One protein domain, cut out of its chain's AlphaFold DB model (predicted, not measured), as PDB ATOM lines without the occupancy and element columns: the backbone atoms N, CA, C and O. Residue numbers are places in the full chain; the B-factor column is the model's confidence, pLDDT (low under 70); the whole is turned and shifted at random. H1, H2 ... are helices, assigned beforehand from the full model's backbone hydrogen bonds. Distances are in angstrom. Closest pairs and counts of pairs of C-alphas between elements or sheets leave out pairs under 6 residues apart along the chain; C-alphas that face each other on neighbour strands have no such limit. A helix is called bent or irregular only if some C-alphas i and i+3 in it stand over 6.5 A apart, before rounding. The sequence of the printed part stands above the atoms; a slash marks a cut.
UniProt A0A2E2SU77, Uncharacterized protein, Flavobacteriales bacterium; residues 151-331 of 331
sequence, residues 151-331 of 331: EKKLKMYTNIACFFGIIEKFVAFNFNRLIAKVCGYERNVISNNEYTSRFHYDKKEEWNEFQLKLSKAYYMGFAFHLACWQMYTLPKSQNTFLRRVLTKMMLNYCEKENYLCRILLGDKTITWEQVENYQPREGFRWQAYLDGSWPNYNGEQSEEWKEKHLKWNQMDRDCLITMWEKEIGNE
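Overview. This is residues 151 to 331 of the 331 residues of an uncharacterized protein of Flavobacteriales bacterium (UniProt A0A2E2SU77). A flat slab of helices has the long straight helix H1 along one long edge and H7, H8 and H9 toward the opposite edge, with H4, H5 and the short H6 between them. H5 packs side by side on H1, H6 packs on H4 and H9 near the middle, H3 packs on the last residues of H1, and H2 touches no helix. The printed part has 181 residues with nine named helices, H1 to H9 in chain order, and no named strand; the class is all helix. It is compact, with a radius of gyration of the C-alphas of 17.6 A and spans of 53 by 40 by 21 A.

Along the chain. H1, residues 151 to 183, is the longest helix at 45.7 A, from C-alpha 151 at (215.944, 228.757, 183.969) to C-alpha 183 at (175.397, 234.683, 163.658). H5 is residues 241 to 253, 18.4 A, and H4 is residues 221 to 233, 18.6 A. H3 is residues 209 to 216, H2 residues 198 to 205, H6 residues 259 to 264 and H7 residues 272 to 276. H8, residues 303 to 312, spans 14.4 A and is only just irregular: C-alphas 308 and 311 are 6.8 A apart. H9, residues 314 to 327, spans 19.7 A and ends at C-alpha 327, (210.046, 223.839, 161.334).

Arrangement. H1 touches H5 with residues 158 to 173 alone, at a shallow tilt of 25 degrees, the same way; the closest C-alphas, of Ile 166 and Leu 246, are 5.5 A apart. H1 touches H3 with residues 179 to 183 alone, at a shallow tilt of 26 degrees, opposite ways, closest at Cys 183 and Gln 211, whose C-alphas are 6.0 A apart. H1 and H4 are near each other. H6 touches H4 at a steep tilt of 40 degrees, with the C-alphas of Tyr 232 and Leu 264 closest at 5.2 A. H6 touches H9 at a steep tilt of 46 degrees, with the C-alphas of Leu 260 and Leu 320 closest at 5.5 A. H7 touches H9, closest at the C-alphas of Val 275 and Ile 321, 6.4 A. H8 and H9 meet only through their link. Every O i to N i+4 pair is within hydrogen-bond range in H1, H3, H4, H5, H6, H7 and H9, against 2 of 4 in H2 and 4 of 6 in H8.

Size, cuts and confidence. The two C-alphas farthest apart, of Lys 152 and Glu 304, are 56.5 A apart. The printed part has no cut. The links H1 to H2 and H7 to H8 are long, 14 and 26 residues. The mean pLDDT of the printed part is 86.7; residues 196 to 202, 282 to 283, 295 to 302, 308 to 313 and 331 are under 70.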
ATOM      1  N   GLU A 151     216.837 229.915 184.176       93.38
ATOM      2  CA  GLU A 151     215.944 228.757 183.969       93.38
ATOM      3  C   GLU A 151     214.682 228.793 184.857       93.38
ATOM      4  O   GLU A 151     213.552 228.692 184.377       93.38
ATOM      5  N   LYS A 152     214.849 229.022 186.169       94.75
ATOM      6  CA  LYS A 152     213.733 229.071 187.129       94.75
ATOM      7  C   LYS A 152     212.751 230.205 186.821       94.75
ATOM      8  O   LYS A 152     211.537 229.995 186.838       94.75
ATOM      9  N   LYS A 153     213.265 231.410 186.559       95.38
ATOM     10  CA  LYS A 153     212.434 232.579 186.232       95.38
ATOM     11  C   LYS A 153     211.803 232.431 184.848       95.38
ATOM     12  O   LYS A 153     210.635 232.764 184.687       95.38
ATOM     13  N   LEU A 154     212.527 231.865 183.884       95.88
ATOM     14  CA  LEU A 154     212.038 231.575 182.542       95.88
ATOM     15  C   LEU A 154     210.830 230.633 182.586       95.88
ATOM     16  O   LEU A 154     209.789 230.930 181.996       95.88
ATOM     17  N   LYS A 155     210.926 229.547 183.364       96.50
ATOM     18  CA  LYS A 155     209.816 228.621 183.623       96.50
ATOM     19  C   LYS A 155     208.627 229.315 184.288       96.50
ATOM     20  O   LYS A 155     207.485 229.104 183.881       96.50
ATOM     21  N   MET A 156     208.884 230.155 185.292       96.88
ATOM     22  CA  MET A 156     207.849 230.924 185.989       96.88
ATOM     23  C   MET A 156     207.100 231.859 185.031       96.88
ATOM     24  O   MET A 156     205.877 231.787 184.957       96.88
ATOM     25  N   TYR A 157     207.807 232.689 184.261       97.88
ATOM     26  CA  TYR A 157     207.183 233.609 183.306       97.88
ATOM     27  C   TYR A 157     206.467 232.874 182.170       97.88
ATOM     28  O   TYR A 157     205.368 233.274 181.799       97.88
ATOM     29  N   THR A 158     207.019 231.754 181.690       97.81
ATOM     30  CA  THR A 158     206.336 230.883 180.718       97.81
ATOM     31  C   THR A 158     205.007 230.375 181.281       97.81
ATOM     32  O   THR A 158     203.986 230.435 180.598       97.81
ATOM     33  N   ASN A 159     204.985 229.924 182.540       98.00
ATOM     34  CA  ASN A 159     203.756 229.485 183.199       98.00
ATOM     35  C   ASN A 159     202.747 230.621 183.386       98.00
ATOM     36  O   ASN A 159     201.567 230.392 183.162       98.00
ATOM     37  N   ILE A 160     203.191 231.826 183.755       98.06
ATOM     38  CA  ILE A 160     202.306 232.994 183.888       98.06
ATOM     39  C   ILE A 160     201.689 233.349 182.528       98.06
ATOM     40  O   ILE A 160     200.471 233.487 182.436       98.06
ATOM     41  N   ALA A 161     202.506 233.432 181.470       97.94
ATOM     42  CA  ALA A 161     202.034 233.707 180.114       97.94
ATOM     43  C   ALA A 161     201.003 232.660 179.661       97.94
ATOM     44  O   ALA A 161     199.915 233.011 179.209       97.94
ATOM     45  N   CYS A 162     201.301 231.372 179.868       98.38
ATOM     46  CA  CYS A 162     200.390 230.292 179.499       98.38
ATOM     47  C   CYS A 162     199.118 230.271 180.357       98.38
ATOM     48  O   CYS A 162     198.050 229.984 179.835       98.38
ATOM     49  N   PHE A 163     199.202 230.576 181.653       98.44
ATOM     50  CA  PHE A 163     198.043 230.614 182.549       98.44
ATOM     51  C   PHE A 163     197.034 231.682 182.121       98.44
ATOM     52  O   PHE A 163     195.862 231.371 181.910       98.44
ATOM     53  N   PHE A 164     197.491 232.924 181.924       98.31
ATOM     54  CA  PHE A 164     196.623 233.996 181.435       98.31
ATOM     55  C   PHE A 164     196.134 233.725 180.009       98.31
ATOM     56  O   PHE A 164     194.957 233.944 179.730       98.31
ATOM     57  N   GLY A 165     196.986 233.157 179.148       97.69
ATOM     58  CA  GLY A 165     196.587 232.706 177.817       97.69
ATOM     59  C   GLY A 165     195.474 231.654 177.856       97.69
ATOM     60  O   GLY A 165     194.511 231.762 177.107       97.69
ATOM     61  N   ILE A 166     195.533 230.671 178.762       98.44
ATOM     62  CA  ILE A 166     194.469 229.665 178.927       98.44
ATOM     63  C   ILE A 166     193.158 230.332 179.332       98.44
ATOM     64  O   ILE A 166     192.134 230.034 178.724       98.44
ATOM     65  N   ILE A 167     193.174 231.235 180.317       97.75
ATOM     66  CA  ILE A 167     191.963 231.933 180.773       97.75
ATOM     67  C   ILE A 167     191.346 232.736 179.626       97.75
ATOM     68  O   ILE A 167     190.163 232.576 179.324       97.75
ATOM     69  N   GLU A 168     192.153 233.562 178.956       96.38
ATOM     70  CA  GLU A 168     191.702 234.396 177.844       96.38
ATOM     71  C   GLU A 168     191.118 233.539 176.716       96.38
ATOM     72  O   GLU A 168     189.993 233.777 176.281       96.38
ATOM     73  N   LYS A 169     191.845 232.508 176.264       97.00
ATOM     74  CA  LYS A 169     191.416 231.655 175.150       97.00
ATOM     75  C   LYS A 169     190.241 230.757 175.523       97.00
ATOM     76  O   LYS A 169     189.391 230.505 174.676       97.00
ATOM     77  N   PHE A 170     190.135 230.317 176.776       97.31
ATOM     78  CA  PHE A 170     188.960 229.591 177.252       97.31
ATOM     79  C   PHE A 170     187.699 230.451 177.130       97.31
ATOM     80  O   PHE A 170     186.702 229.991 176.577       97.31
ATOM     81  N   VAL A 171     187.746 231.706 177.584       96.31
ATOM     82  CA  VAL A 171     186.608 232.628 177.461       96.31
ATOM     83  C   VAL A 171     186.349 232.963 175.991       96.31
ATOM     84  O   VAL A 171     185.244 232.750 175.499       96.31
ATOM     85  N   ALA A 172     187.377 233.414 175.269       95.62
ATOM     86  CA  ALA A 172     187.261 233.878 173.891       95.62
ATOM     87  C   ALA A 172     186.767 232.786 172.932       95.62
ATOM     88  O   ALA A 172     185.863 233.031 172.143       95.62
ATOM     89  N   PHE A 173     187.306 231.565 172.999       95.75
ATOM     90  CA  PHE A 173     186.927 230.501 172.063       95.75
ATOM     91  C   PHE A 173     185.523 229.969 172.319       95.75
ATOM     92  O   PHE A 173     184.796 229.690 171.365       95.75
ATOM     93  N   ASN A 174     185.120 229.831 173.585       95.62
ATOM     94  CA  ASN A 174     183.756 229.420 173.906       95.62
ATOM     95  C   ASN A 174     182.750 230.516 173.547       95.62
ATOM     96  O   ASN A 174     181.702 230.210 172.980       95.62
ATOM     97  N   PHE A 175     183.094 231.784 173.786       95.19
ATOM     98  CA  PHE A 175     182.251 232.896 173.370       95.19
ATOM     99  C   PHE A 175     182.158 232.987 171.843       95.19
ATOM    100  O   PHE A 175     181.054 233.039 171.318       95.19
ATOM    101  N   ASN A 176     183.265 232.846 171.109       94.44
ATOM    102  CA  ASN A 176     183.241 232.776 169.646       94.44
ATOM    103  C   ASN A 176     182.363 231.633 169.132       94.44
ATOM    104  O   ASN A 176     181.621 231.832 168.182       94.44
ATOM    105  N   ARG A 177     182.382 230.446 169.751       93.44
ATOM    106  CA  ARG A 177     181.476 229.350 169.357       93.44
ATOM    107  C   ARG A 177     180.003 229.718 169.543       93.44
ATOM    108  O   ARG A 177     179.184 229.364 168.700       93.44
ATOM    109  N   LEU A 178     179.670 230.434 170.616       94.06
ATOM    110  CA  LEU A 178     178.316 230.941 170.838       94.06
ATOM    111  C   LEU A 178     177.936 231.985 169.782       94.06
ATOM    112  O   LEU A 178     176.884 231.856 169.163       94.06
ATOM    113  N   ILE A 179     178.801 232.977 169.545       92.50
ATOM    114  CA  ILE A 179     178.581 234.004 168.520       92.50
ATOM    115  C   ILE A 179     178.414 233.346 167.151       92.50
ATOM    116  O   ILE A 179     177.465 233.654 166.446       92.50
ATOM    117  N   ALA A 180     179.283 232.397 166.801       90.81
ATOM    118  CA  ALA A 180     179.217 231.669 165.544       90.81
ATOM    119  C   ALA A 180     177.874 230.958 165.367       90.81
ATOM    120  O   ALA A 180     177.258 231.074 164.313       90.81
ATOM    121  N   LYS A 181     177.366 230.310 166.421       91.44
ATOM    122  CA  LYS A 181     176.043 229.681 166.397       91.44
ATOM    123  C   LYS A 181     174.908 230.695 166.192       91.44
ATOM    124  O   LYS A 181     173.965 230.396 165.472       91.44
ATOM    125  N   VAL A 182     174.983 231.869 166.821       91.88
ATOM    126  CA  VAL A 182     173.935 232.910 166.753       91.88
ATOM    127  C   VAL A 182     173.972 233.697 165.434       91.88
ATOM    128  O   VAL A 182     172.929 234.095 164.918       91.88
ATOM    129  N   CYS A 183     175.164 233.925 164.889       89.25
ATOM    130  CA  CYS A 183     175.397 234.683 163.658       89.25
ATOM    131  C   CYS A 183     175.498 233.790 162.408       89.25
ATOM    132  O   CYS A 183     175.671 234.305 161.310       89.25
ATOM    133  N   GLY A 184     175.411 232.462 162.548       87.69
ATOM    134  CA  GLY A 184     175.506 231.530 161.418       87.69
ATOM    135  C   GLY A 184     176.900 231.455 160.781       87.69
ATOM    136  O   GLY A 184     177.012 231.245 159.569       87.69
ATOM    137  N   TYR A 185     177.957 231.655 161.578       87.50
ATOM    138  CA  TYR A 185     179.341 231.445 161.143       87.50
ATOM    139  C   TYR A 185     179.693 229.960 161.157       87.50
ATOM    140  O   TYR A 185     179.456 229.252 162.140       87.50
ATOM    141  N   GLU A 186     180.329 229.507 160.084       84.69
ATOM    142  CA  GLU A 186     180.631 228.098 159.854       84.69
ATOM    143  C   GLU A 186     182.139 227.886 159.751       84.69
ATOM    144  O   GLU A 186     182.776 228.147 158.732       84.69
ATOM    145  N   ARG A 187     182.742 227.416 160.846       84.69
ATOM    146  CA  ARG A 187     184.195 227.220 160.927       84.69
ATOM    147  C   ARG A 187     184.617 225.963 160.172       84.69
ATOM    148  O   ARG A 187     184.026 224.908 160.376       84.69
ATOM    149  N   ASN A 188     185.712 226.048 159.414       84.69
ATOM    150  CA  ASN A 188     186.278 224.945 158.616       84.69
ATOM    151  C   ASN A 188     185.362 224.397 157.505       84.69
ATOM    152  O   ASN A 188     185.561 223.257 157.087       84.69
ATOM    153  N   VAL A 189     184.363 225.165 157.064       83.50
ATOM    154  CA  VAL A 189     183.502 224.779 155.933       83.50
ATOM    155  C   VAL A 189     184.050 225.323 154.618       83.50
ATOM    156  O   VAL A 189     184.073 224.611 153.624       83.50
ATOM    157  N   ILE A 190     184.546 226.557 154.634       79.56
ATOM    158  CA  ILE A 190     185.089 227.228 153.455       79.56
ATOM    159  C   ILE A 190     186.580 226.911 153.354       79.56
ATOM    160  O   ILE A 190     187.324 227.126 154.317       79.56
ATOM    161  N   SER A 191     187.029 226.397 152.208       82.94
ATOM    162  CA  SER A 191     188.461 226.229 151.945       82.94
ATOM    163  C   SER A 191     189.129 227.580 151.668       82.94
ATOM    164  O   SER A 191     188.478 228.546 151.263       82.94
ATOM    165  N   ASN A 192     190.454 227.674 151.834       80.50
ATOM    166  CA  ASN A 192     191.156 228.922 151.524       80.50
ATOM    167  C   ASN A 192     190.938 229.359 150.066       80.50
ATOM    168  O   ASN A 192     190.830 230.557 149.804       80.50
ATOM    169  N   ASN A 193     190.829 228.392 149.147       77.75
ATOM    170  CA  ASN A 193     190.651 228.604 147.709       77.75
ATOM    171  C   ASN A 193     189.211 228.980 147.311       77.75
ATOM    172  O   ASN A 193     189.018 229.626 146.282       77.75
ATOM    173  N   GLU A 194     188.220 228.675 148.146       76.25
ATOM    174  CA  GLU A 194     186.815 229.056 147.927       76.25
ATOM    175  C   GLU A 194     186.422 230.333 148.670       76.25
ATOM    176  O   GLU A 194     185.369 230.907 148.401       76.25
ATOM    177  N   TYR A 195     187.250 230.784 149.614       75.44
ATOM    178  CA  TYR A 195     186.948 231.975 150.392       75.44
ATOM    179  C   TYR A 195     186.768 233.204 149.503       75.44
ATOM    180  O   TYR A 195     187.713 233.681 148.870       75.44
ATOM    181  N   THR A 196     185.554 233.743 149.545       68.62
ATOM    182  CA  THR A 196     185.217 235.091 149.107       68.62
ATOM    183  C   THR A 196     184.604 235.806 150.294       68.62
ATOM    184  O   THR A 196     183.937 235.218 151.148       68.62
ATOM    185  N   SER A 197     184.825 237.099 150.372       64.62
ATOM    186  CA  SER A 197     184.200 237.923 151.399       64.62
ATOM    187  C   SER A 197     182.702 238.125 151.194       64.62
ATOM    188  O   SER A 197     181.970 238.266 152.176       64.62
ATOM    189  N   ARG A 198     182.249 238.131 149.930       62.00
ATOM    190  CA  ARG A 198     180.856 238.346 149.522       62.00
ATOM    191  C   ARG A 198     179.924 237.328 150.143       62.00
ATOM    192  O   ARG A 198     178.874 237.719 150.635       62.00
ATOM    193  N   PHE A 199     180.367 236.076 150.256       62.03
ATOM    194  CA  PHE A 199     179.610 234.996 150.894       62.03
ATOM    195  C   PHE A 199     179.088 235.350 152.304       62.03
ATOM    196  O   PHE A 199     178.114 234.774 152.783       62.03
ATOM    197  N   HIS A 200     179.715 236.311 152.987       63.38
ATOM    198  CA  HIS A 200     179.357 236.700 154.348       63.38
ATOM    199  C   HIS A 200     178.679 238.066 154.465       63.38
ATOM    200  O   HIS A 200     178.165 238.383 155.540       63.38
ATOM    201  N   TYR A 201     178.659 238.860 153.393       63.41
ATOM    202  CA  TYR A 201     177.894 240.106 153.335       63.41
ATOM    203  C   TYR A 201     176.408 239.834 153.276       63.41
ATOM    204  O   TYR A 201     175.677 240.342 154.121       63.41
ATOM    205  N   ASP A 202     176.012 238.947 152.371       67.00
ATOM    206  CA  ASP A 202     174.619 238.553 152.194       67.00
ATOM    207  C   ASP A 202     174.040 238.048 153.529       67.00
ATOM    208  O   ASP A 202     172.957 238.448 153.945       67.00
ATOM    209  N   LYS A 203     174.836 237.289 154.304       70.69
ATOM    210  CA  LYS A 203     174.460 236.856 155.662       70.69
ATOM    211  C   LYS A 203     174.295 238.019 156.657       70.69
ATOM    212  O   LYS A 203     173.462 237.920 157.550       70.69
ATOM    213  N   LYS A 204     175.108 239.079 156.565       77.88
ATOM    214  CA  LYS A 204     175.113 240.226 157.499       77.88
ATOM    215  C   LYS A 204     173.990 241.224 157.235       77.88
ATOM    216  O   LYS A 204     173.561 241.878 158.182       77.88
ATOM    217  N   GLU A 205     173.532 241.350 155.992       79.94
ATOM    218  CA  GLU A 205     172.405 242.227 155.637       79.94
ATOM    219  C   GLU A 205     171.098 241.786 156.305       79.94
ATOM    220  O   GLU A 205     170.262 242.618 156.654       79.94
ATOM    221  N   GLU A 206     170.959 240.488 156.578       84.12
ATOM    222  CA  GLU A 206     169.798 239.909 157.257       84.12
ATOM    223  C   GLU A 206     169.869 240.003 158.795       84.12
ATOM    224  O   GLU A 206     168.928 239.617 159.494       84.12
ATOM    225  N   TRP A 207     170.978 240.490 159.368       90.56
ATOM    226  CA  TRP A 207     171.164 240.500 160.819       90.56
ATOM    227  C   TRP A 207     170.442 241.641 161.519       90.56
ATOM    228  O   TRP A 207     170.506 242.807 161.135       90.56
ATOM    229  N   ASN A 208     169.859 241.316 162.671       93.12
ATOM    230  CA  ASN A 208     169.352 242.331 163.586       93.12
ATOM    231  C   ASN A 208     170.488 243.032 164.361       93.12
ATOM    232  O   ASN A 208     171.637 242.581 164.411       93.12
ATOM    233  N   GLU A 209     170.156 244.131 165.046       92.38
ATOM    234  CA  GLU A 209     171.130 244.892 165.841       92.38
ATOM    235  C   GLU A 209     171.866 244.055 166.894       92.38
ATOM    236  O   GLU A 209     173.025 244.337 167.208       92.38
ATOM    237  N   PHE A 210     171.199 243.053 167.474       93.06
ATOM    238  CA  PHE A 210     171.803 242.190 168.481       93.06
ATOM    239  C   PHE A 210     172.902 241.323 167.865       93.06
ATOM    240  O   PHE A 210     174.013 241.303 168.392       93.06
ATOM    241  N   GLN A 211     172.644 240.686 166.721       92.25
ATOM    242  CA  GLN A 211     173.643 239.913 165.977       92.25
ATOM    243  C   GLN A 211     174.818 240.792 165.529       92.25
ATOM    244  O   GLN A 211     175.973 240.403 165.694       92.25
ATOM    245  N   LEU A 212     174.552 242.014 165.057       88.88
ATOM    246  CA  LEU A 212     175.599 242.972 164.683       88.88
ATOM    247  C   LEU A 212     176.474 243.376 165.881       88.88
ATOM    248  O   LEU A 212     177.702 243.410 165.773       88.88
ATOM    249  N   LYS A 213     175.868 243.669 167.040       90.56
ATOM    250  CA  LYS A 213     176.596 243.983 168.285       90.56
ATOM    251  C   LYS A 213     177.404 242.779 168.768       90.56
ATOM    252  O   LYS A 213     178.568 242.934 169.133       90.56
ATOM    253  N   LEU A 214     176.816 241.588 168.718       90.75
ATOM    254  CA  LEU A 214     177.452 240.346 169.133       90.75
ATOM    255  C   LEU A 214     178.653 239.999 168.239       90.75
ATOM    256  O   LEU A 214     179.725 239.678 168.745       90.75
ATOM    257  N   SER A 215     178.524 240.167 166.921       87.75
ATOM    258  CA  SER A 215     179.620 239.961 165.971       87.75
ATOM    259  C   SER A 215     180.813 240.887 166.215       87.75
ATOM    260  O   SER A 215     181.944 240.489 165.945       87.75
ATOM    261  N   LYS A 216     180.606 242.113 166.712       86.75
ATOM    262  CA  LYS A 216     181.715 243.026 167.053       86.75
ATOM    263  C   LYS A 216     182.539 242.534 168.245       86.75
ATOM    264  O   LYS A 216     183.685 242.944 168.392       86.75
ATOM    265  N   ALA A 217     181.973 241.664 169.082       89.19
ATOM    266  CA  ALA A 217     182.656 241.057 170.220       89.19
ATOM    267  C   ALA A 217     183.390 239.749 169.863       89.19
ATOM    268  O   ALA A 217     183.989 239.127 170.741       89.19
ATOM    269  N   TYR A 218     183.354 239.329 168.592       89.94
ATOM    270  CA  TYR A 218     184.060 238.141 168.124       89.94
ATOM    271  C   TYR A 218     185.571 238.321 168.290       89.94
ATOM    272  O   TYR A 218     186.154 239.292 167.805       89.94
ATOM    273  N   TYR A 219     186.223 237.382 168.974       90.12
ATOM    274  CA  TYR A 219     187.669 237.389 169.152       90.12
ATOM    275  C   TYR A 219     188.351 237.252 167.796       90.12
ATOM    276  O   TYR A 219     188.295 236.185 167.193       90.12
ATOM    277  N   MET A 220     188.962 238.337 167.327       88.75
ATOM    278  CA  MET A 220     189.360 238.526 165.933       88.75
ATOM    279  C   MET A 220     190.572 237.669 165.539       88.75
ATOM    280  O   MET A 220     191.459 237.405 166.355       88.75
ATOM    281  N   GLY A 221     190.640 237.267 164.266       90.44
ATOM    282  CA  GLY A 221     191.701 236.390 163.758       90.44
ATOM    283  C   GLY A 221     193.108 236.979 163.904       90.44
ATOM    284  O   GLY A 221     194.043 236.249 164.225       90.44
ATOM    285  N   PHE A 222     193.272 238.303 163.787       89.31
ATOM    286  CA  PHE A 222     194.581 238.940 163.964       89.31
ATOM    287  C   PHE A 222     195.118 238.737 165.388       89.31
ATOM    288  O   PHE A 222     196.315 238.523 165.567       89.31
ATOM    289  N   ALA A 223     194.241 238.754 166.400       93.31
ATOM    290  CA  ALA A 223     194.622 238.529 167.789       93.31
ATOM    291  C   ALA A 223     195.045 237.070 168.010       93.31
ATOM    292  O   ALA A 223     196.042 236.810 168.684       93.31
ATOM    293  N   PHE A 224     194.344 236.122 167.373       95.69
ATOM    294  CA  PHE A 224     194.736 234.714 167.364       95.69
ATOM    295  C   PHE A 224     196.101 234.499 166.690       95.69
ATOM    296  O   PHE A 224     196.956 233.810 167.249       95.69
ATOM    297  N   HIS A 225     196.339 235.130 165.538       95.50
ATOM    298  CA  HIS A 225     197.615 235.070 164.821       95.50
ATOM    299  C   HIS A 225     198.785 235.589 165.677       95.50
ATOM    300  O   HIS A 225     199.820 234.932 165.781       95.50
ATOM    301  N   LEU A 226     198.612 236.720 166.366       96.12
ATOM    302  CA  LEU A 226     199.624 237.262 167.284       96.12
ATOM    303  C   LEU A 226     199.910 236.319 168.453       96.12
ATOM    304  O   LEU A 226     201.072 236.096 168.792       96.12
ATOM    305  N   ALA A 227     198.868 235.712 169.026       97.62
ATOM    306  CA  ALA A 227     199.034 234.713 170.073       97.62
ATOM    307  C   ALA A 227     199.831 233.492 169.572       97.62
ATOM    308  O   ALA A 227     200.638 232.942 170.322       97.62
ATOM    309  N   CYS A 228     199.662 233.084 168.307       98.19
ATOM    310  CA  CYS A 228     200.460 232.011 167.705       98.19
ATOM    311  C   CYS A 228     201.948 232.387 167.630       98.19
ATOM    312  O   CYS A 228     202.795 231.579 168.006       98.19
ATOM    313  N   TRP A 229     202.283 233.623 167.244       98.12
ATOM    314  CA  TRP A 229     203.670 234.109 167.255       98.12
ATOM    315  C   TRP A 229     204.278 234.172 168.655       98.12
ATOM    316  O   TRP A 229     205.433 233.786 168.851       98.12
ATOM    317  N   GLN A 230     203.508 234.603 169.656       98.12
ATOM    318  CA  GLN A 230     203.962 234.566 171.047       98.12
ATOM    319  C   GLN A 230     204.243 233.123 171.492       98.12
ATOM    320  O   GLN A 230     205.306 232.850 172.045       98.12
ATOM    321  N   MET A 231     203.346 232.177 171.186       98.12
ATOM    322  CA  MET A 231     203.532 230.755 171.504       98.12
ATOM    323  C   MET A 231     204.739 230.130 170.799       98.12
ATOM    324  O   MET A 231     205.470 229.347 171.415       98.12
ATOM    325  N   TYR A 232     204.961 230.490 169.537       98.12
ATOM    326  CA  TYR A 232     206.103 230.040 168.749       98.12
ATOM    327  C   TYR A 232     207.432 230.527 169.342       98.12
ATOM    328  O   TYR A 232     208.402 229.774 169.437       98.12
ATOM    329  N   THR A 233     207.466 231.784 169.793       97.62
ATOM    330  CA  THR A 233     208.672 232.427 170.335       97.62
ATOM    331  C   THR A 233     208.930 232.129 171.811       97.62
ATOM    332  O   THR A 233     210.022 232.429 172.306       97.62
ATOM    333  N   LEU A 234     207.984 231.492 172.515       96.88
ATOM    334  CA  LEU A 234     208.214 231.002 173.873       96.88
ATOM    335  C   LEU A 234     209.373 229.984 173.902       96.88
ATOM    336  O   LEU A 234     209.441 229.097 173.040       96.88
ATOM    337  N   PRO A 235     210.242 230.028 174.930       93.31
ATOM    338  CA  PRO A 235     211.435 229.186 175.012       93.31
ATOM    339  C   PRO A 235     211.116 227.700 174.830       93.31
ATOM    340  O   PRO A 235     210.428 227.111 175.663       93.31
ATOM    341  N   LYS A 236     211.598 227.065 173.752       89.94
ATOM    342  CA  LYS A 236     211.309 225.643 173.450       89.94
ATOM    343  C   LYS A 236     211.778 224.695 174.573       89.94
ATOM    344  O   LYS A 236     211.110 223.696 174.825       89.94
ATOM    345  N   SER A 237     212.836 225.054 175.310       88.69
ATOM    346  CA  SER A 237     213.317 224.314 176.493       88.69
ATOM    347  C   SER A 237     212.281 224.227 177.623       88.69
ATOM    348  O   SER A 237     212.262 223.257 178.378       88.69
ATOM    349  N   GLN A 238     211.365 225.194 177.713       90.75
ATOM    350  CA  GLN A 238     210.318 225.239 178.732       90.75
ATOM    351  C   GLN A 238     209.011 224.648 178.190       90.75
ATOM    352  O   GLN A 238     208.045 225.349 177.873       90.75
ATOM    353  N   ASN A 239     208.968 223.321 178.078       88.94
ATOM    354  CA  ASN A 239     207.768 222.582 177.680       88.94
ATOM    355  C   ASN A 239     206.892 222.229 178.897       88.94
ATOM    356  O   ASN A 239     206.785 221.069 179.303       88.94
ATOM    357  N   THR A 240     206.301 223.250 179.520       93.69
ATOM    358  CA  THR A 240     205.479 223.080 180.726       93.69
ATOM    359  C   THR A 240     204.106 222.483 180.408       93.69
ATOM    360  O   THR A 240     203.611 222.569 179.285       93.69
ATOM    361  N   PHE A 241     203.449 221.897 181.415       97.12
ATOM    362  CA  PHE A 241     202.084 221.379 181.267       97.12
ATOM    363  C   PHE A 241     201.110 222.451 180.750       97.12
ATOM    364  O   PHE A 241     200.359 222.190 179.815       97.12
ATOM    365  N   LEU A 242     201.178 223.674 181.292       97.56
ATOM    366  CA  LEU A 242     200.327 224.787 180.858       97.56
ATOM    367  C   LEU A 242     200.561 225.153 179.391       97.56
ATOM    368  O   LEU A 242     199.597 225.394 178.671       97.56
ATOM    369  N   ARG A 243     201.815 225.131 178.921       97.19
ATOM    370  CA  ARG A 243     202.114 225.343 177.501       97.19
ATOM    371  C   ARG A 243     201.430 224.293 176.635       97.19
ATOM    372  O   ARG A 243     200.777 224.654 175.666       97.19
ATOM    373  N   ARG A 244     201.520 223.010 177.002       97.50
ATOM    374  CA  ARG A 244     200.871 221.913 176.257       97.50
ATOM    375  C   ARG A 244     199.355 222.073 176.210       97.50
ATOM    376  O   ARG A 244     198.758 221.885 175.154       97.50
ATOM    377  N   VAL A 245     198.741 222.436 177.338       98.19
ATOM    378  CA  VAL A 245     197.298 222.701 177.419       98.19
ATOM    379  C   VAL A 245     196.916 223.862 176.503       98.19
ATOM    380  O   VAL A 245     196.021 223.702 175.675       98.19
ATOM    381  N   LEU A 246     197.623 224.993 176.592       98.19
ATOM    382  CA  LEU A 246     197.357 226.167 175.762       98.19
ATOM    383  C   LEU A 246     197.547 225.869 174.271       98.19
ATOM    384  O   LEU A 246     196.655 226.151 173.477       98.19
ATOM    385  N   THR A 247     198.660 225.233 173.893       98.06
ATOM    386  CA  THR A 247     198.923 224.810 172.512       98.06
ATOM    387  C   THR A 247     197.806 223.912 171.992       98.06
ATOM    388  O   THR A 247     197.281 224.168 170.914       98.06
ATOM    389  N   LYS A 248     197.371 222.908 172.766       98.12
ATOM    390  CA  LYS A 248     196.270 222.020 172.365       98.12
ATOM    391  C   LYS A 248     194.948 222.775 172.208       98.12
ATOM    392  O   LYS A 248     194.219 222.528 171.252       98.12
ATOM    393  N   MET A 249     194.634 223.703 173.115       97.88
ATOM    394  CA  MET A 249     193.444 224.554 173.001       97.88
ATOM    395  C   MET A 249     193.477 225.403 171.730       97.88
ATOM    396  O   MET A 249     192.477 225.470 171.018       97.88
ATOM    397  N   MET A 250     194.617 226.033 171.439       98.06
ATOM    398  CA  MET A 250     194.795 226.867 170.254       98.06
ATOM    399  C   MET A 250     194.769 226.045 168.964       98.06
ATOM    400  O   MET A 250     194.079 226.450 168.039       98.06
ATOM    401  N   LEU A 251     195.421 224.878 168.912       97.31
ATOM    402  CA  LEU A 251     195.378 223.968 167.758       97.31
ATOM    403  C   LEU A 251     193.958 223.471 167.482       97.31
ATOM    404  O   LEU A 251     193.499 223.540 166.350       97.31
ATOM    405  N   ASN A 252     193.232 223.047 168.519       96.00
ATOM    406  CA  ASN A 252     191.840 222.605 168.384       96.00
ATOM    407  C   ASN A 252     190.899 223.730 167.935       96.00
ATOM    408  O   ASN A 252     189.816 223.461 167.414       96.00
ATOM    409  N   TYR A 253     191.258 224.984 168.211       95.00
ATOM    410  CA  TYR A 253     190.505 226.133 167.737       95.00
ATOM    411  C   TYR A 253     190.959 226.589 166.348       95.00
ATOM    412  O   TYR A 253     190.125 227.115 165.622       95.00
ATOM    413  N   CYS A 254     192.223 226.402 165.972       94.69
ATOM    414  CA  CYS A 254     192.794 226.844 164.704       94.69
ATOM    415  C   CYS A 254     192.035 226.262 163.503       94.69
ATOM    416  O   CYS A 254     191.571 225.121 163.535       94.69
ATOM    417  N   GLU A 255     191.894 227.052 162.443       91.81
ATOM    418  CA  GLU A 255     191.282 226.568 161.208       91.81
ATOM    419  C   GLU A 255     192.230 225.623 160.470       91.81
ATOM    420  O   GLU A 255     193.436 225.862 160.416       91.81
ATOM    421  N   LYS A 256     191.680 224.566 159.864       92.12
ATOM    422  CA  LYS A 256     192.466 223.528 159.177       92.12
ATOM    423  C   LYS A 256     193.359 224.105 158.076       92.12
ATOM    424  O   LYS A 256     194.505 223.678 157.956       92.12
ATOM    425  N   GLU A 257     192.838 225.086 157.346       90.69
ATOM    426  CA  GLU A 257     193.492 225.791 156.235       90.69
ATOM    427  C   GLU A 257     194.409 226.943 156.693       90.69
ATOM    428  O   GLU A 257     195.111 227.532 155.877       90.69
ATOM    429  N   ASN A 258     194.436 227.300 157.986       92.06
ATOM    430  CA  ASN A 258     195.363 228.315 158.502       92.06
ATOM    431  C   ASN A 258     196.729 227.671 158.799       92.06
ATOM    432  O   ASN A 258     197.144 227.519 159.952       92.06
ATOM    433  N   TYR A 259     197.398 227.238 157.728       94.50
ATOM    434  CA  TYR A 259     198.635 226.462 157.785       94.50
ATOM    435  C   TYR A 259     199.733 227.167 158.582       94.50
ATOM    436  O   TYR A 259     200.364 226.523 159.418       94.50
ATOM    437  N   LEU A 260     199.904 228.487 158.428       95.50
ATOM    438  CA  LEU A 260     200.916 229.227 159.185       95.50
ATOM    439  C   LEU A 260     200.680 229.112 160.697       95.50
ATOM    440  O   LEU A 260     201.586 228.722 161.429       95.50
ATOM    441  N   CYS A 261     199.467 229.401 161.183       96.81
ATOM    442  CA  CYS A 261     199.179 229.311 162.617       96.81
ATOM    443  C   CYS A 261     199.349 227.882 163.149       96.81
ATOM    444  O   CYS A 261     199.849 227.703 164.258       96.81
ATOM    445  N   ARG A 262     198.980 226.861 162.363       97.38
ATOM    446  CA  ARG A 262     199.194 225.452 162.727       97.38
ATOM    447  C   ARG A 262     200.685 225.133 162.883       97.38
ATOM    448  O   ARG A 262     201.070 224.592 163.919       97.38
ATOM    449  N   ILE A 263     201.528 225.554 161.934       97.75
ATOM    450  CA  ILE A 263     202.992 225.398 162.012       97.75
ATOM    451  C   ILE A 263     203.554 226.117 163.247       97.75
ATOM    452  O   ILE A 263     204.308 225.523 164.017       97.75
ATOM    453  N   LEU A 264     203.140 227.366 163.498       97.81
ATOM    454  CA  LEU A 264     203.571 228.146 164.671       97.81
ATOM    455  C   LEU A 264     203.203 227.473 166.002       97.81
ATOM    456  O   LEU A 264     203.913 227.619 166.999       97.81
ATOM    457  N   LEU A 265     202.108 226.714 166.017       97.94
ATOM    458  CA  LEU A 265     201.648 225.935 167.164       97.94
ATOM    459  C   LEU A 265     202.251 224.519 167.230       97.94
ATOM    460  O   LEU A 265     201.932 223.773 168.156       97.94
ATOM    461  N   GLY A 266     203.153 224.165 166.311       96.44
ATOM    462  CA  GLY A 266     203.894 222.902 166.315       96.44
ATOM    463  C   GLY A 266     203.194 221.744 165.606       96.44
ATOM    464  O   GLY A 266     203.522 220.590 165.871       96.44
ATOM    465  N   ASP A 267     202.233 222.020 164.726       97.25
ATOM    466  CA  ASP A 267     201.600 220.994 163.903       97.25
ATOM    467  C   ASP A 267     202.522 220.551 162.758       97.25
ATOM    468  O   ASP A 267     202.730 221.276 161.787       97.25
ATOM    469  N   LYS A 268     203.058 219.335 162.878       95.75
ATOM    470  CA  LYS A 268     203.959 218.716 161.894       95.75
ATOM    471  C   LYS A 268     203.227 217.987 160.766       95.75
ATOM    472  O   LYS A 268     203.870 217.429 159.888       95.75
ATOM    473  N   THR A 269     201.892 217.964 160.780       96.44
ATOM    474  CA  THR A 269     201.097 217.263 159.755       96.44
ATOM    475  C   THR A 269     200.920 218.070 158.468       96.44
ATOM    476  O   THR A 269     200.354 217.557 157.506       96.44
ATOM    477  N   ILE A 270     201.386 219.325 158.437       96.31
ATOM    478  CA  ILE A 270     201.311 220.179 157.250       96.31
ATOM    479  C   ILE A 270     202.317 219.702 156.201       96.31
ATOM    480  O   ILE A 270     203.529 219.725 156.416       96.31
ATOM    481  N   THR A 271     201.804 219.297 155.046       96.06
ATOM    482  CA  THR A 271     202.605 218.776 153.933       96.06
ATOM    483  C   THR A 271     203.162 219.896 153.057       96.06
ATOM    484  O   THR A 271     202.599 220.991 152.995       96.06
ATOM    485  N   TRP A 272     204.245 219.608 152.328       94.94
ATOM    486  CA  TRP A 272     204.758 220.532 151.314       94.94
ATOM    487  C   TRP A 272     203.716 220.826 150.228       94.94
ATOM    488  O   TRP A 272     203.572 221.973 149.833       94.94
ATOM    489  N   GLU A 273     202.932 219.830 149.806       94.25
ATOM    490  CA  GLU A 273     201.876 220.004 148.797       94.25
ATOM    491  C   GLU A 273     200.849 221.072 149.212       94.25
ATOM    492  O   GLU A 273     200.467 221.914 148.402       94.25
ATOM    493  N   GLN A 274     200.451 221.103 150.490       93.25
ATOM    494  CA  GLN A 274     199.561 222.144 151.025       93.25
ATOM    495  C   GLN A 274     200.196 223.539 150.982       93.25
ATOM    496  O   GLN A 274     199.509 224.522 150.712       93.25
ATOM    497  N   VAL A 275     201.500 223.632 151.246       91.69
ATOM    498  CA  VAL A 275     202.252 224.894 151.220       91.69
ATOM    499  C   VAL A 275     202.481 225.378 149.790       91.69
ATOM    500  O   VAL A 275     202.299 226.558 149.492       91.69
ATOM    501  N   GLU A 276     202.847 224.474 148.886       89.06
ATOM    502  CA  GLU A 276     203.119 224.777 147.486       89.06
ATOM    503  C   GLU A 276     201.861 225.259 146.761       89.06
ATOM    504  O   GLU A 276     201.924 226.273 146.055       89.06
ATOM    505  N   ASN A 277     200.729 224.588 147.007       88.50
ATOM    506  CA  ASN A 277     199.421 224.902 146.430       88.50
ATOM    507  C   ASN A 277     198.678 226.034 147.156       88.50
ATOM    508  O   ASN A 277     197.571 226.400 146.750       88.50
ATOM    509  N   TYR A 278     199.256 226.602 148.219       87.06
ATOM    510  CA  TYR A 278     198.654 227.727 148.922       87.06
ATOM    511  C   TYR A 278     198.554 228.954 148.007       87.06
ATOM    512  O   TYR A 278     199.560 229.461 147.498       87.06
ATOM    513  N   GLN A 279     197.332 229.459 147.836       80.88
ATOM    514  CA  GLN A 279     197.064 230.678 147.082       80.88
ATOM    515  C   GLN A 279     197.040 231.897 148.016       80.88
ATOM    516  O   GLN A 279     196.183 231.958 148.907       80.88
ATOM    517  N   PRO A 280     197.929 232.891 147.806       77.50
ATOM    518  CA  PRO A 280     197.845 234.167 148.504       77.50
ATOM    519  C   PRO A 280     196.482 234.824 148.290       77.50
ATOM    520  O   PRO A 280     195.938 234.796 147.184       77.50
ATOM    521  N   ARG A 281     195.947 235.456 149.336       75.25
ATOM    522  CA  ARG A 281     194.688 236.216 149.272       75.25
ATOM    523  C   ARG A 281     194.924 237.708 149.447       75.25
ATOM    524  O   ARG A 281     196.047 238.138 149.672       75.25
ATOM    525  N   GLU A 282     193.881 238.512 149.291       67.00
ATOM    526  CA  GLU A 282     193.948 239.940 149.611       67.00
ATOM    527  C   GLU A 282     194.241 240.134 151.108       67.00
ATOM    528  O   GLU A 282     193.687 239.440 151.964       67.00
ATOM    529  N   GLY A 283     195.128 241.079 151.430       67.88
ATOM    530  CA  GLY A 283     195.583 241.314 152.799       67.88
ATOM    531  C   GLY A 283     196.457 240.184 153.361       67.88
ATOM    532  O   GLY A 283     197.076 239.414 152.630       67.88
ATOM    533  N   PHE A 284     196.538 240.113 154.690       74.69
ATOM    534  CA  PHE A 284     197.241 239.045 155.399       74.69
ATOM    535  C   PHE A 284     196.260 237.970 155.840       74.69
ATOM    536  O   PHE A 284     195.607 238.077 156.883       74.69
ATOM    537  N   ARG A 285     196.162 236.916 155.033       77.81
ATOM    538  CA  ARG A 285     195.125 235.893 155.156       77.81
ATOM    539  C   ARG A 285     195.120 235.208 156.523       77.81
ATOM    540  O   ARG A 285     194.052 234.951 157.076       77.81
ATOM    541  N   TRP A 286     196.292 234.994 157.117       82.19
ATOM    542  CA  TRP A 286     196.437 234.351 158.429       82.19
ATOM    543  C   TRP A 286     195.785 235.117 159.591       82.19
ATOM    544  O   TRP A 286     195.535 234.523 160.641       82.19
ATOM    545  N   GLN A 287     195.488 236.410 159.416       84.94
ATOM    546  CA  GLN A 287     194.795 237.249 160.399       84.94
ATOM    547  C   GLN A 287     193.261 237.164 160.310       84.94
ATOM    548  O   GLN A 287     192.561 237.812 161.091       84.94
ATOM    549  N   ALA A 288     192.722 236.382 159.380       82.62
ATOM    550  CA  ALA A 288     191.291 236.247 159.164       82.62
ATOM    551  C   ALA A 288     190.813 234.819 159.433       82.62
ATOM    552  O   ALA A 288     191.531 233.853 159.170       82.62
ATOM    553  N   TYR A 289     189.577 234.690 159.910       85.31
ATOM    554  CA  TYR A 289     188.882 233.406 159.900       85.31
ATOM    555  C   TYR A 289     188.131 233.222 158.582       85.31
ATOM    556  O   TYR A 289     187.591 234.181 158.030       85.31
ATOM    557  N   LEU A 290     188.065 231.977 158.124       80.88
ATOM    558  CA  LEU A 290     187.271 231.506 156.985       80.88
ATOM    559  C   LEU A 290     185.794 231.315 157.321       80.88
ATOM    560  O   LEU A 290     185.026 230.885 156.476       80.88
ATOM    561  N   ASP A 291     185.389 231.602 158.554       78.19
ATOM    562  CA  ASP A 291     184.026 231.389 159.040       78.19
ATOM    563  C   ASP A 291     183.055 232.542 158.738       78.19
ATOM    564  O   ASP A 291     181.862 232.436 159.034       78.19
ATOM    565  N   GLY A 292     183.563 233.640 158.166       70.56
ATOM    566  CA  GLY A 292     182.783 234.825 157.806       70.56
ATOM    567  C   GLY A 292     182.728 235.959 158.794       70.56
ATOM    568  O   GLY A 292     182.136 237.011 158.525       70.56
ATOM    569  N   SER A 293     183.381 235.781 159.930       75.50
ATOM    570  CA  SER A 293     183.478 236.820 160.943       75.50
ATOM    571  C   SER A 293     184.380 237.987 160.541       75.50
ATOM    572  O   SER A 293     184.296 239.048 161.162       75.50
ATOM    573  N   TRP A 294     185.224 237.844 159.509       71.31
ATOM    574  CA  TRP A 294     186.159 238.897 159.114       71.31
ATOM    575  C   TRP A 294     185.407 240.143 158.592       71.31
ATOM    576  O   TRP A 294     184.608 240.026 157.662       71.31
ATOM    577  N   PRO A 295     185.589 241.335 159.200       52.97
ATOM    578  CA  PRO A 295     184.786 242.513 158.875       52.97
ATOM    579  C   PRO A 295     185.444 243.464 157.867       52.97
ATOM    580  O   PRO A 295     184.845 244.484 157.534       52.97
ATOM    581  N   ASN A 296     186.679 243.201 157.432       53.97
ATOM    582  CA  ASN A 296     187.463 244.191 156.702       53.97
ATOM    583  C   ASN A 296     187.255 244.050 155.201       53.97
ATOM    584  O   ASN A 296     187.998 243.307 154.566       53.97
ATOM    585  N   TYR A 297     186.199 244.667 154.661       50.91
ATOM    586  CA  TYR A 297     185.835 244.329 153.293       50.91
ATOM    587  C   TYR A 297     185.028 245.383 152.508       50.91
ATOM    588  O   TYR A 297     184.110 245.098 151.745       50.91
ATOM    589  N   ASN A 298     185.457 246.640 152.597       42.16
ATOM    590  CA  ASN A 298     185.203 247.575 151.501       42.16
ATOM    591  C   ASN A 298     186.274 247.353 150.417       42.16
ATOM    592  O   ASN A 298     187.303 248.024 150.440       42.16
ATOM    593  N   GLY A 299     186.052 246.408 149.491       52.50
ATOM    594  CA  GLY A 299     186.824 246.342 148.241       52.50
ATOM    595  C   GLY A 299     187.346 244.974 147.798       52.50
ATOM    596  O   GLY A 299     188.553 244.874 147.583       52.50
ATOM    597  N   GLU A 300     186.465 243.973 147.586       62.62
ATOM    598  CA  GLU A 300     186.869 242.787 146.789       62.62
ATOM    599  C   GLU A 300     187.385 243.310 145.470       62.62
ATOM    600  O   GLU A 300     186.659 244.027 144.770       62.62
ATOM    601  N   GLN A 301     188.614 242.965 145.129       69.81
ATOM    602  CA  GLN A 301     189.120 243.337 143.831       69.81
ATOM    603  C   GLN A 301     188.542 242.379 142.787       69.81
ATOM    604  O   GLN A 301     188.185 241.236 143.081       69.81
ATOM    605  N   SER A 302     188.390 242.852 141.552       69.88
ATOM    606  CA  SER A 302     187.912 242.002 140.458       69.88
ATOM    607  C   SER A 302     188.864 240.820 140.224       69.88
ATOM    608  O   SER A 302     190.050 240.908 140.535       69.88
ATOM    609  N   GLU A 303     188.380 239.728 139.622       75.81
ATOM    610  CA  GLU A 303     189.250 238.600 139.240       75.81
ATOM    611  C   GLU A 303     190.417 239.052 138.345       75.81
ATOM    612  O   GLU A 303     191.556 238.647 138.558       75.81
ATOM    613  N   GLU A 304     190.178 240.007 137.439       73.56
ATOM    614  CA  GLU A 304     191.233 240.638 136.636       73.56
ATOM    615  C   GLU A 304     192.301 241.323 137.509       73.56
ATOM    616  O   GLU A 304     193.506 241.180 137.278       73.56
ATOM    617  N   TRP A 305     191.884 242.055 138.550       77.00
ATOM    618  CA  TRP A 305     192.821 242.652 139.497       77.00
ATOM    619  C   TRP A 305     193.578 241.570 140.263       77.00
ATOM    620  O   TRP A 305     194.796 241.671 140.401       77.00
ATOM    621  N   LYS A 306     192.891 240.518 140.722       72.00
ATOM    622  CA  LYS A 306     193.496 239.401 141.459       72.00
ATOM    623  C   LYS A 306     194.568 238.702 140.621       72.00
ATOM    624  O   LYS A 306     195.702 238.584 141.082       72.00
ATOM    625  N   GLU A 307     194.280 238.348 139.371       72.00
ATOM    626  CA  GLU A 307     195.256 237.769 138.435       72.00
ATOM    627  C   GLU A 307     196.466 238.688 138.210       72.00
ATOM    628  O   GLU A 307     197.626 238.257 138.157       72.00
ATOM    629  N   LYS A 308     196.216 239.998 138.114       67.12
ATOM    630  CA  LYS A 308     197.261 240.997 137.892       67.12
ATOM    631  C   LYS A 308     198.108 241.264 139.136       67.12
ATOM    632  O   LYS A 308     199.308 241.531 138.985       67.12
ATOM    633  N   HIS A 309     197.517 241.210 140.332       65.31
ATOM    634  CA  HIS A 309     198.103 241.757 141.554       65.31
ATOM    635  C   HIS A 309     198.390 240.744 142.670       65.31
ATOM    636  O   HIS A 309     199.418 240.896 143.332       65.31
ATOM    637  N   LEU A 310     197.595 239.681 142.853       65.88
ATOM    638  CA  LEU A 310     197.843 238.675 143.905       65.88
ATOM    639  C   LEU A 310     199.151 237.915 143.701       65.88
ATOM    640  O   LEU A 310     199.792 237.535 144.678       65.88
ATOM    641  N   LYS A 311     199.626 237.792 142.455       60.59
ATOM    642  CA  LYS A 311     200.970 237.264 142.159       60.59
ATOM    643  C   LYS A 311     202.105 238.037 142.850       60.59
ATOM    644  O   LYS A 311     203.221 237.526 142.941       60.59
ATOM    645  N   TRP A 312     201.830 239.264 143.303       54.06
ATOM    646  CA  TRP A 312     202.752 240.118 144.052       54.06
ATOM    647  C   TRP A 312     202.503 240.117 145.564       54.06
ATOM    648  O   TRP A 312     203.358 240.629 146.280       54.06
ATOM    649  N   ASN A 313     201.412 239.525 146.080       64.44
ATOM    650  CA  ASN A 313     201.269 239.271 147.521       64.44
ATOM    651  C   ASN A 313     202.087 238.035 147.926       64.44
ATOM    652  O   ASN A 313     201.571 237.032 148.414       64.44
ATOM    653  N   GLN A 314     203.389 238.090 147.650       73.12
ATOM    654  CA  GLN A 314     204.293 236.966 147.872       73.12
ATOM    655  C   GLN A 314     204.585 236.774 149.354       73.12
ATOM    656  O   GLN A 314     204.768 235.644 149.776       73.12
ATOM    657  N   MET A 315     204.524 237.833 150.166       82.19
ATOM    658  CA  MET A 315     204.858 237.764 151.590       82.19
ATOM    659  C   MET A 315     204.003 236.750 152.367       82.19
ATOM    660  O   MET A 315     204.527 236.063 153.236       82.19
ATOM    661  N   ASP A 316     202.713 236.616 152.047       81.88
ATOM    662  CA  ASP A 316     201.810 235.669 152.717       81.88
ATOM    663  C   ASP A 316     202.247 234.204 152.510       81.88
ATOM    664  O   ASP A 316     202.335 233.426 153.465       81.88
ATOM    665  N   ARG A 317     202.592 233.858 151.262       85.00
ATOM    666  CA  ARG A 317     203.073 232.528 150.858       85.00
ATOM    667  C   ARG A 317     204.532 232.302 151.237       85.00
ATOM    668  O   ARG A 317     204.863 231.240 151.746       85.00
ATOM    669  N   ASP A 318     205.390 233.290 151.034       88.94
ATOM    670  CA  ASP A 318     206.808 233.224 151.380       88.94
ATOM    671  C   ASP A 318     206.986 233.039 152.889       88.94
ATOM    672  O   ASP A 318     207.851 232.273 153.308       88.94
ATOM    673  N   CYS A 319     206.158 233.688 153.717       92.00
ATOM    674  CA  CYS A 319     206.176 233.498 155.168       92.00
ATOM    675  C   CYS A 319     205.811 232.053 155.523       92.00
ATOM    676  O   CYS A 319     206.509 231.412 156.309       92.00
ATOM    677  N   LEU A 320     204.768 231.502 154.890       93.19
ATOM    678  CA  LEU A 320     204.385 230.103 155.068       93.19
ATOM    679  C   LEU A 320     205.510 229.142 154.662       93.19
ATOM    680  O   LEU A 320     205.847 228.260 155.448       93.19
ATOM    681  N   ILE A 321     206.110 229.335 153.482       93.44
ATOM    682  CA  ILE A 321     207.250 228.542 152.997       93.44
ATOM    683  C   ILE A 321     208.407 228.626 153.992       93.44
ATOM    684  O   ILE A 321     208.892 227.597 154.452       93.44
ATOM    685  N   THR A 322     208.790 229.841 154.393       94.31
ATOM    686  CA  THR A 322     209.897 230.084 155.329       94.31
ATOM    687  C   THR A 322     209.689 229.335 156.642       94.31
ATOM    688  O   THR A 322     210.609 228.707 157.167       94.31
ATOM    689  N   MET A 323     208.471 229.377 157.185       96.31
ATOM    690  CA  MET A 323     208.157 228.704 158.442       96.31
ATOM    691  C   MET A 323     208.040 227.187 158.285       96.31
ATOM    692  O   MET A 323     208.459 226.464 159.189       96.31
ATOM    693  N   TRP A 324     207.529 226.697 157.152       96.88
ATOM    694  CA  TRP A 324     207.491 225.268 156.845       96.88
ATOM    695  C   TRP A 324     208.897 224.690 156.705       96.88
ATOM    696  O   TRP A 324     209.204 223.696 157.349       96.88
ATOM    697  N   GLU A 325     209.783 225.333 155.945       95.38
ATOM    698  CA  GLU A 325     211.179 224.902 155.807       95.38
ATOM    699  C   GLU A 325     211.876 224.895 157.168       95.38
ATOM    700  O   GLU A 325     212.532 223.924 157.537       95.38
ATOM    701  N   LYS A 326     211.691 225.963 157.956       94.50
ATOM    702  CA  LYS A 326     212.332 226.105 159.264       94.50
ATOM    703  C   LYS A 326     211.891 225.037 160.263       94.50
ATOM    704  O   LYS A 326     212.722 224.573 161.041       94.50
ATOM    705  N   GLU A 327     210.605 224.699 160.290       95.69
ATOM    706  CA  GLU A 327     210.046 223.839 161.334       95.69
ATOM    707  C   GLU A 327     209.740 222.415 160.878       95.69
ATOM    708  O   GLU A 327     209.705 221.549 161.735       95.69
ATOM    709  N   ILE A 328     209.509 222.144 159.597       95.56
ATOM    710  CA  ILE A 328     209.103 220.822 159.089       95.56
ATOM    711  C   ILE A 328     210.114 220.304 158.064       95.56
ATOM    712  O   ILE A 328     210.572 219.179 158.188       95.56
ATOM    713  N   GLY A 329     210.515 221.123 157.089       85.81
ATOM    714  CA  GLY A 329     211.338 220.683 155.954       85.81
ATOM    715  C   GLY A 329     212.791 220.298 156.264       85.81
ATOM    716  O   GLY A 329     213.484 219.820 155.372       85.81
ATOM    717  N   ASN A 330     213.260 220.525 157.495       75.25
ATOM    718  CA  ASN A 330     214.600 220.144 157.957       75.25
ATOM    719  C   ASN A 330     214.619 218.834 158.776       75.25
ATOM    720  O   ASN A 330     215.678 218.472 159.294       75.25
ATOM    721  N   GLU A 331     213.469 218.173 158.943       55.66
ATOM    722  CA  GLU A 331     213.341 216.808 159.489       55.66
ATOM    723  C   GLU A 331     213.366 215.783 158.349       55.66
ATOM    724  O   GLU A 331     213.997 214.717 158.548       55.66
TER     725      GLU A 331